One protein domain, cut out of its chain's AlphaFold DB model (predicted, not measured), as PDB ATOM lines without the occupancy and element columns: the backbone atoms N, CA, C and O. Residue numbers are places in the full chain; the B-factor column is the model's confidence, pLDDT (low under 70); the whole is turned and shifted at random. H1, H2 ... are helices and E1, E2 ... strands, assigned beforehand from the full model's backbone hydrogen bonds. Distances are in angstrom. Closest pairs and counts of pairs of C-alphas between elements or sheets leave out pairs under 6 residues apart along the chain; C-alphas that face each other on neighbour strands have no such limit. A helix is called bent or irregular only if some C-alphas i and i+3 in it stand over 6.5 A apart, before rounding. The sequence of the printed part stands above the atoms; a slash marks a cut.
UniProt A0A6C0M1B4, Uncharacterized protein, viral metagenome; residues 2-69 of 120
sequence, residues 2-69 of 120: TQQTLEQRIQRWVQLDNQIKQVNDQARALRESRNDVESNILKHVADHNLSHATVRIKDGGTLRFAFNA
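Overview. This is residues 2 to 69 of the 120 residues of an uncharacterized protein of viral metagenome (UniProt A0A6C0M1B4). One long helix, H1, not bent, makes nearly the whole length of the domain, and just beyond its last residues the chain folds back into a small hairpin of two short strands, E1 and E2, as a little head. Residues 2 to 40, of which 6 to 40 belong to H1, stick out free as a long arm. The printed part has 68 residues, with one named helix and two named strands in the order H1, E1, E2; the sheet, in the order E1 - E2, is antiparallel, and the class is mostly helix. The whole is extended, with a radius of gyration of the C-alphas of 21.5 A, and the C-alphas span 65 by 24 by 20 A.

Arrangement. In H1, residues 6 to 47, every O i to N i+4 pair is within hydrogen-bond range. A short link of 6 residues joins it to E1, residues 54 to 56. A tight link of 5 residues then joins E1 to E2, residues 62 to 64. E1 and E2 form a hairpin of antiparallel neighbours, with 159 degrees between their directions. The C-alphas of Arg 56 and Thr 62 face each other at 4.6 A. N 55 and O 63 are within hydrogen-bond range at 2.9 A, and so are N 63 and O 55 at 2.8 A. H1 and E2 are apart, with no C-alpha of the one within 8 A of the other.

Along the chain. H1 begins at C-alpha 6, (141.026, 190.342, 144.407), and ends at C-alpha 47, (115.941, 155.025, 187.644), 61.2 A away. E1 measures 6.7 A from first to last C-alpha and E2 6.8 A. E2 ends at C-alpha 64, (114.419, 170.826, 185.928).

Size, cuts and confidence. The two C-alphas farthest apart, those of Thr 2 and Asn 49, are 66.6 A apart. The printed part has no cut, and neither link is long. The mean pLDDT of the printed part is 93.2; residue 2 is the one printed residue under 70.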
ATOM      1  N   THR A   2     143.936 201.970 151.514       65.19
ATOM      2  CA  THR A   2     144.296 201.108 150.377       65.19
ATOM      3  C   THR A   2     143.201 200.067 150.133       65.19
ATOM      4  O   THR A   2     142.770 199.386 151.061       65.19
ATOM      5  N   GLN A   3     142.714 199.961 148.893       72.44
ATOM      6  CA  GLN A   3     141.756 198.919 148.516       72.44
ATOM      7  C   GLN A   3     142.455 197.554 148.470       72.44
ATOM      8  O   GLN A   3     143.560 197.441 147.947       72.44
ATOM      9  N   GLN A   4     141.800 196.517 148.999       83.50
ATOM     10  CA  GLN A   4     142.285 195.135 148.916       83.50
ATOM     11  C   GLN A   4     142.292 194.626 147.465       83.50
ATOM     12  O   GLN A   4     141.373 194.924 146.697       83.50
ATOM     13  N   THR A   5     143.278 193.811 147.091       95.25
ATOM     14  CA  THR A   5     143.283 193.138 145.780       95.25
ATOM     15  C   THR A   5     142.269 191.987 145.744       95.25
ATOM     16  O   THR A   5     141.756 191.559 146.784       95.25
ATOM     17  N   LEU A   6     141.936 191.483 144.553       94.69
ATOM     18  CA  LEU A   6     141.026 190.342 144.407       94.69
ATOM     19  C   LEU A   6     141.583 189.094 145.112       94.69
ATOM     20  O   LEU A   6     140.860 188.421 145.842       94.69
ATOM     21  N   GLU A   7     142.879 188.835 144.957       95.94
ATOM     22  CA  GLU A   7     143.589 187.710 145.566       95.94
ATOM     23  C   GLU A   7     143.495 187.771 147.093       95.94
ATOM     24  O   GLU A   7     143.192 186.767 147.736       95.94
ATOM     25  N   GLN A   8     143.662 188.963 147.680       96.94
ATOM     26  CA  GLN A   8     143.525 189.172 149.124       96.94
ATOM     27  C   GLN A   8     142.098 188.888 149.613       96.94
ATOM     28  O   GLN A   8     141.917 188.292 150.678       96.94
ATOM     29  N   ARG A   9     141.071 189.264 148.838       95.81
ATOM     30  CA  ARG A   9     139.666 188.969 149.175       95.81
ATOM     31  C   ARG A   9     139.366 187.474 149.091       95.81
ATOM     32  O   ARG A   9     138.716 186.950 149.992       95.81
ATOM     33  N   ILE A  10     139.870 186.786 148.066       95.94
ATOM     34  CA  ILE A  10     139.709 185.331 147.908       95.94
ATOM     35  C   ILE A  10     140.415 184.589 149.046       95.94
ATOM     36  O   ILE A  10     139.810 183.728 149.682       95.94
ATOM     37  N   GLN A  11     141.660 184.954 149.368       95.69
ATOM     38  CA  GLN A  11     142.392 184.370 150.496       95.69
ATOM     39  C   GLN A  11     141.641 184.573 151.812       95.69
ATOM     40  O   GLN A  11     141.493 183.631 152.592       95.69
ATOM     41  N   ARG A  12     141.113 185.780 152.046       96.38
ATOM     42  CA  ARG A  12     140.313 186.063 153.239       96.38
ATOM     43  C   ARG A  12     139.027 185.238 153.276       96.38
ATOM     44  O   ARG A  12     138.692 184.718 154.336       96.38
ATOM     45  N   TRP A  13     138.332 185.094 152.150       96.38
ATOM     46  CA  TRP A  13     137.135 184.258 152.051       96.38
ATOM     47  C   TRP A  13     137.444 182.796 152.398       96.38
ATOM     48  O   TRP A  13     136.767 182.222 153.246       96.38
ATOM     49  N   VAL A  14     138.524 182.226 151.849       96.62
ATOM     50  CA  VAL A  14     138.957 180.847 152.154       96.62
ATOM     51  C   VAL A  14     139.300 180.675 153.636       96.62
ATOM     52  O   VAL A  14     138.935 179.663 154.236       96.62
ATOM     53  N   GLN A  15     139.978 181.650 154.250       97.12
ATOM     54  CA  GLN A  15     140.278 181.624 155.685       97.12
ATOM     55  C   GLN A  15     139.004 181.609 156.536       97.12
ATOM     56  O   GLN A  15     138.908 180.811 157.466       97.12
ATOM     57  N   LEU A  16     138.038 182.479 156.222       97.19
ATOM     58  CA  LEU A  16     136.760 182.547 156.934       97.19
ATOM     59  C   LEU A  16     135.973 181.244 156.781       97.19
ATOM     60  O   LEU A  16     135.492 180.701 157.769       97.19
ATOM     61  N   ASP A  17     135.898 180.712 155.566       95.81
ATOM     62  CA  ASP A  17     135.202 179.460 155.295       95.81
ATOM     63  C   ASP A  17     135.843 178.264 156.035       95.81
ATOM     64  O   ASP A  17     135.144 177.466 156.661       95.81
ATOM     65  N   ASN A  18     137.179 178.193 156.084       96.62
ATOM     66  CA  ASN A  18     137.887 177.189 156.886       96.62
ATOM     67  C   ASN A  18     137.573 177.312 158.390       96.62
ATOM     68  O   ASN A  18     137.377 176.298 159.060       96.62
ATOM     69  N   GLN A  19     137.514 178.537 158.925       97.94
ATOM     70  CA  GLN A  19     137.170 178.771 160.333       97.94
ATOM     71  C   GLN A  19     135.729 178.358 160.639       97.94
ATOM     72  O   GLN A  19     135.485 177.709 161.654       97.94
ATOM     73  N   ILE A  20     134.784 178.680 159.752       96.62
ATOM     74  CA  ILE A  20     133.384 178.255 159.883       96.62
ATOM     75  C   ILE A  20     133.301 176.730 159.926       96.62
ATOM     76  O   ILE A  20     132.630 176.184 160.801       96.62
ATOM     77  N   LYS A  21     134.020 176.034 159.037       96.00
ATOM     78  CA  LYS A  21     134.085 174.570 159.048       96.00
ATOM     79  C   LYS A  21     134.592 174.040 160.391       96.00
ATOM     80  O   LYS A  21     133.923 173.215 161.003       96.00
ATOM     81  N   GLN A  22     135.715 174.564 160.883       97.94
ATOM     82  CA  GLN A  22     136.291 174.142 162.161       97.94
ATOM     83  C   GLN A  22     135.322 174.353 163.335       97.94
ATOM     84  O   GLN A  22     135.140 173.451 164.151       97.94
ATOM     85  N   VAL A  23     134.681 175.523 163.418       98.19
ATOM     86  CA  VAL A  23     133.702 175.824 164.473       98.19
ATOM     87  C   VAL A  23     132.483 174.911 164.364       98.19
ATOM     88  O   VAL A  23     131.986 174.442 165.385       98.19
ATOM     89  N   ASN A  24     132.010 174.612 163.154       97.25
ATOM     90  CA  ASN A  24     130.890 173.697 162.948       97.25
ATOM     91  C   ASN A  24     131.224 172.267 163.383       97.25
ATOM     92  O   ASN A  24     130.404 171.641 164.058       97.25
ATOM     93  N   ASP A  25     132.423 171.780 163.064       97.69
ATOM     94  CA  ASP A  25     132.902 170.459 163.480       97.69
ATOM     95  C   ASP A  25     133.022 170.378 165.013       97.69
ATOM     96  O   ASP A  25     132.521 169.439 165.638       97.69
ATOM     97  N   GLN A  26     133.587 171.409 165.647       98.19
ATOM     98  CA  GLN A  26     133.656 171.514 167.109       98.19
ATOM     99  C   GLN A  26     132.264 171.581 167.747       98.19
ATOM    100  O   GLN A  26     131.978 170.869 168.710       98.19
ATOM    101  N   ALA A  27     131.366 172.401 167.202       97.81
ATOM    102  CA  ALA A  27     130.000 172.524 167.692       97.81
ATOM    103  C   ALA A  27     129.224 171.209 167.541       97.81
ATOM    104  O   ALA A  27     128.378 170.896 168.378       97.81
ATOM    105  N   ARG A  28     129.489 170.427 166.488       97.12
ATOM    106  CA  ARG A  28     128.924 169.085 166.323       97.12
ATOM    107  C   ARG A  28     129.405 168.148 167.431       97.12
ATOM    108  O   ARG A  28     128.560 167.583 168.119       97.12
ATOM    109  N   ALA A  29     130.715 168.061 167.658       97.81
ATOM    110  CA  ALA A  29     131.280 167.219 168.714       97.81
ATOM    111  C   ALA A  29     130.744 167.592 170.110       97.81
ATOM    112  O   ALA A  29     130.377 166.721 170.896       97.81
ATOM    113  N   LEU A  30     130.617 168.892 170.403       98.38
ATOM    114  CA  LEU A  30     130.031 169.375 171.659       98.38
ATOM    115  C   LEU A  30     128.559 168.975 171.815       98.38
ATOM    116  O   LEU A  30     128.151 168.590 172.907       98.38
ATOM    117  N   ARG A  31     127.752 169.052 170.747       97.81
ATOM    118  CA  ARG A  31     126.345 168.612 170.786       97.81
ATOM    119  C   ARG A  31     126.237 167.110 171.027       97.81
ATOM    120  O   ARG A  31     125.415 166.706 171.839       97.81
ATOM    121  N   GLU A  32     127.059 166.311 170.352       97.75
ATOM    122  CA  GLU A  32     127.089 164.855 170.525       97.75
ATOM    123  C   GLU A  32     127.476 164.487 171.965       97.75
ATOM    124  O   GLU A  32     126.730 163.779 172.637       97.75
ATOM    125  N   SER A  33     128.566 165.064 172.483       98.12
ATOM    126  CA  SER A  33     129.015 164.836 173.862       98.12
ATOM    127  C   SER A  33     127.989 165.297 174.903       98.12
ATOM    128  O   SER A  33     127.709 164.576 175.859       98.12
ATOM    129  N   ARG A  34     127.372 166.471 174.711       97.69
ATOM    130  CA  ARG A  34     126.311 166.958 175.600       97.69
ATOM    131  C   ARG A  34     125.117 166.006 175.608       97.69
ATOM    132  O   ARG A  34     124.606 165.715 176.681       97.69
ATOM    133  N   ASN A  35     124.673 165.543 174.439       96.25
ATOM    134  CA  ASN A  35     123.517 164.654 174.334       96.25
ATOM    135  C   ASN A  35     123.776 163.295 175.009       96.25
ATOM    136  O   ASN A  35     122.869 162.748 175.630       96.25
ATOM    137  N   ASP A  36     125.001 162.770 174.924       98.00
ATOM    138  CA  ASP A  36     125.403 161.552 175.638       98.00
ATOM    139  C   ASP A  36     125.328 161.738 177.165       98.00
ATOM    140  O   ASP A  36     124.662 160.975 177.871       98.00
ATOM    141  N   VAL A  37     125.917 162.821 177.680       97.50
ATOM    142  CA  VAL A  37     125.847 163.167 179.109       97.50
ATOM    143  C   VAL A  37     124.400 163.387 179.559       97.50
ATOM    144  O   VAL A  37     123.995 162.890 180.609       97.50
ATOM    145  N   GLU A  38     123.598 164.094 178.763       95.44
ATOM    146  CA  GLU A  38     122.179 164.338 179.028       95.44
ATOM    147  C   GLU A  38     121.387 163.028 179.115       95.44
ATOM    148  O   GLU A  38     120.617 162.846 180.059       95.44
ATOM    149  N   SER A  39     121.621 162.083 178.200       95.56
ATOM    150  CA  SER A  39     120.976 160.766 178.226       95.56
ATOM    151  C   SER A  39     121.297 159.999 179.512       95.56
ATOM    152  O   SER A  39     120.392 159.477 180.167       95.56
ATOM    153  N   ASN A  40     122.566 160.004 179.928       96.75
ATOM    154  CA  ASN A  40     123.004 159.363 181.168       96.75
ATOM    155  C   ASN A  40     122.369 160.006 182.413       96.75
ATOM    156  O   ASN A  40     121.917 159.296 183.315       96.75
ATOM    157  N   ILE A  41     122.276 161.340 182.448       95.44
ATOM    158  CA  ILE A  41     121.611 162.076 183.533       95.44
ATOM    159  C   ILE A  41     120.126 161.719 183.589       95.44
ATOM    160  O   ILE A  41     119.624 161.359 184.653       95.44
ATOM    161  N   LEU A  42     119.417 161.801 182.461       94.56
ATOM    162  CA  LEU A  42     117.981 161.527 182.409       94.56
ATOM    163  C   LEU A  42     117.671 160.077 182.783       94.56
ATOM    164  O   LEU A  42     116.700 159.840 183.500       94.56
ATOM    165  N   LYS A  43     118.518 159.124 182.376       94.94
ATOM    166  CA  LYS A  43     118.411 157.726 182.799       94.94
ATOM    167  C   LYS A  43     118.557 157.588 184.313       94.94
ATOM    168  O   LYS A  43     117.676 157.032 184.955       94.94
ATOM    169  N   HIS A  44     119.611 158.156 184.901       95.12
ATOM    170  CA  HIS A  44     119.818 158.101 186.349       95.12
ATOM    171  C   HIS A  44     118.649 158.731 187.127       95.12
ATOM    172  O   HIS A  44     118.178 158.163 188.110       95.12
ATOM    173  N   VAL A  45     118.151 159.881 186.662       94.69
ATOM    174  CA  VAL A  45     116.992 160.572 187.245       94.69
ATOM    175  C   VAL A  45     115.732 159.709 187.171       94.69
ATOM    176  O   VAL A  45     114.976 159.670 188.141       94.69
ATOM    177  N   ALA A  46     115.504 159.016 186.053       92.69
ATOM    178  CA  ALA A  46     114.377 158.103 185.899       92.69
ATOM    179  C   ALA A  46     114.503 156.884 186.826       92.69
ATOM    180  O   ALA A  46     113.576 156.611 187.586       92.69
ATOM    181  N   ASP A  47     115.667 156.226 186.839       95.62
ATOM    182  CA  ASP A  47     115.941 155.025 187.644       95.62
ATOM    183  C   ASP A  47     115.775 155.277 189.157       95.62
ATOM    184  O   ASP A  47     115.450 154.365 189.915       95.62
ATOM    185  N   HIS A  48     115.951 156.529 189.598       94.75
ATOM    186  CA  HIS A  48     115.838 156.941 191.002       94.75
ATOM    187  C   HIS A  48     114.571 157.763 191.305       94.75
ATOM    188  O   HIS A  48     114.456 158.323 192.395       94.75
ATOM    189  N   ASN A  49     113.609 157.853 190.377       90.62
ATOM    190  CA  ASN A  49     112.355 158.608 190.538       90.62
ATOM    191  C   ASN A  49     112.541 160.104 190.889       90.62
ATOM    192  O   ASN A  49     111.726 160.714 191.586       90.62
ATOM    193  N   LEU A  50     113.597 160.731 190.368       91.75
ATOM    194  CA  LEU A  50     113.975 162.124 190.638       91.75
ATOM    195  C   LEU A  50     113.381 163.126 189.631       91.75
ATOM    196  O   LEU A  50     113.849 164.256 189.524       91.75
ATOM    197  N   SER A  51     112.346 162.754 188.877       87.56
ATOM    198  CA  SER A  51     111.770 163.589 187.806       87.56
ATOM    199  C   SER A  51     111.220 164.944 188.278       87.56
ATOM    200  O   SER A  51     111.163 165.896 187.505       87.56
ATOM    201  N   HIS A  52     110.850 165.053 189.554       88.38
ATOM    202  CA  HIS A  52     110.381 166.288 190.188       88.38
ATOM    203  C   HIS A  52     111.515 167.118 190.815       88.38
ATOM    204  O   HIS A  52     111.286 168.255 191.238       88.38
ATOM    205  N   ALA A  53     112.730 166.564 190.894       90.12
ATOM    206  CA  ALA A  53     113.869 167.226 191.503       90.12
ATOM    207  C   ALA A  53     114.300 168.453 190.692       90.12
ATOM    208  O   ALA A  53     114.074 168.576 189.485       90.12
ATOM    209  N   THR A  54     114.925 169.390 191.394       90.19
ATOM    210  CA  THR A  54     115.393 170.654 190.841       90.19
ATOM    211  C   THR A  54     116.828 170.881 191.298       90.19
ATOM    212  O   THR A  54     117.112 170.803 192.493       90.19
ATOM    213  N   VAL A  55     117.737 171.152 190.362       92.69
ATOM    214  CA  VAL A  55     119.172 171.311 190.647       92.69
ATOM    215  C   VAL A  55     119.558 172.776 190.508       92.69
ATOM    216  O   VAL A  55     119.351 173.374 189.454       92.69
ATOM    217  N   ARG A  56     120.137 173.363 191.560       91.94
ATOM    218  CA  ARG A  56     120.720 174.712 191.504       91.94
ATOM    219  C   ARG A  56     122.149 174.632 190.986       91.94
ATOM    220  O   ARG A  56     122.925 173.801 191.452       91.94
ATOM    221  N   ILE A  57     122.494 175.511 190.058       93.50
ATOM    222  CA  ILE A  57     123.834 175.599 189.470       93.50
ATOM    223  C   ILE A  57     124.528 176.904 189.889       93.50
ATOM    224  O   ILE A  57     123.896 177.844 190.370       93.50
ATOM    225  N   LYS A  58     125.866 176.919 189.799       88.56
ATOM    226  CA  LYS A  58     126.736 177.941 190.419       88.56
ATOM    227  C   LYS A  58     126.522 179.363 189.892       88.56
ATOM    228  O   LYS A  58     126.831 180.314 190.597       88.56
ATOM    229  N   ASP A  59     126.009 179.501 188.678       88.00
ATOM    230  CA  ASP A  59     125.706 180.776 188.019       88.00
ATOM    231  C   ASP A  59     124.343 181.365 188.432       88.00
ATOM    232  O   ASP A  59     123.873 182.332 187.837       88.00
ATOM    233  N   GLY A  60     123.696 180.795 189.455       83.31
ATOM    234  CA  GLY A  60     122.371 181.209 189.916       83.31
ATOM    235  C   GLY A  60     121.223 180.605 189.103       83.31
ATOM    236  O   GLY A  60     120.060 180.832 189.437       83.31
ATOM    237  N   GLY A  61     121.525 179.807 188.072       89.38
ATOM    238  CA  GLY A  61     120.536 179.079 187.289       89.38
ATOM    239  C   GLY A  61     119.932 177.882 188.029       89.38
ATOM    240  O   GLY A  61     120.393 177.438 189.085       89.38
ATOM    241  N   THR A  62     118.862 177.333 187.457       92.12
ATOM    242  CA  THR A  62     118.174 176.154 187.988       92.12
ATOM    243  C   THR A  62     117.766 175.213 186.857       92.12
ATOM    244  O   THR A  62     117.192 175.650 185.863       92.12
ATOM    245  N   LEU A  63     118.035 173.917 187.025       91.38
ATOM    246  CA  LEU A  63     117.679 172.856 186.085       91.38
ATOM    247  C   LEU A  63     116.482 172.055 186.603       91.38
ATOM    248  O   LEU A  63     116.417 171.710 187.786       91.38
ATOM    249  N   ARG A  64     115.555 171.731 185.698       91.12
ATOM    250  CA  ARG A  64     114.419 170.826 185.928       91.12
ATOM    251  C   ARG A  64     114.441 169.728 184.871       91.12
ATOM    252  O   ARG A  64     114.739 170.007 183.711       91.12
ATOM    253  N   PHE A  65     114.088 168.507 185.255       91.69
ATOM    254  CA  PHE A  65     114.082 167.359 184.349       91.69
ATOM    255  C   PHE A  65     112.708 167.205 183.684       91.69
ATOM    256  O   PHE A  65     111.743 166.762 184.302       91.69
ATOM    257  N   ALA A  66     112.600 167.606 182.418       86.75
ATOM    258  CA  ALA A  66     111.340 167.594 181.680       86.75
ATOM    259  C   ALA A  66     111.209 166.339 180.797       86.75
ATOM    260  O   ALA A  66     111.577 166.356 179.628       86.75
ATOM    261  N   PHE A  67     110.625 165.266 181.337       83.50
ATOM    262  CA  PHE A  67     110.413 164.010 180.595       83.50
ATOM    263  C   PHE A  67     109.266 164.070 179.572       83.50
ATOM    264  O   PHE A  67     109.258 163.313 178.610       83.50
ATOM    265  N   ASN A  68     108.323 165.003 179.742       83.75
ATOM    266  CA  ASN A  68     107.142 165.154 178.880       83.75
ATOM    267  C   ASN A  68     107.195 166.441 178.037       83.75
ATOM    268  O   ASN A  68     106.166 167.068 177.769       83.75
ATOM    269  N   ALA A  69     108.397 166.884 177.661       83.12
ATOM    270  CA  ALA A  69     108.560 168.063 176.821       83.12
ATOM    271  C   ALA A  69     108.028 167.783 175.406       83.12
ATOM    272  O   ALA A  69     108.558 166.943 174.682       83.12
TER     273      ALA A  69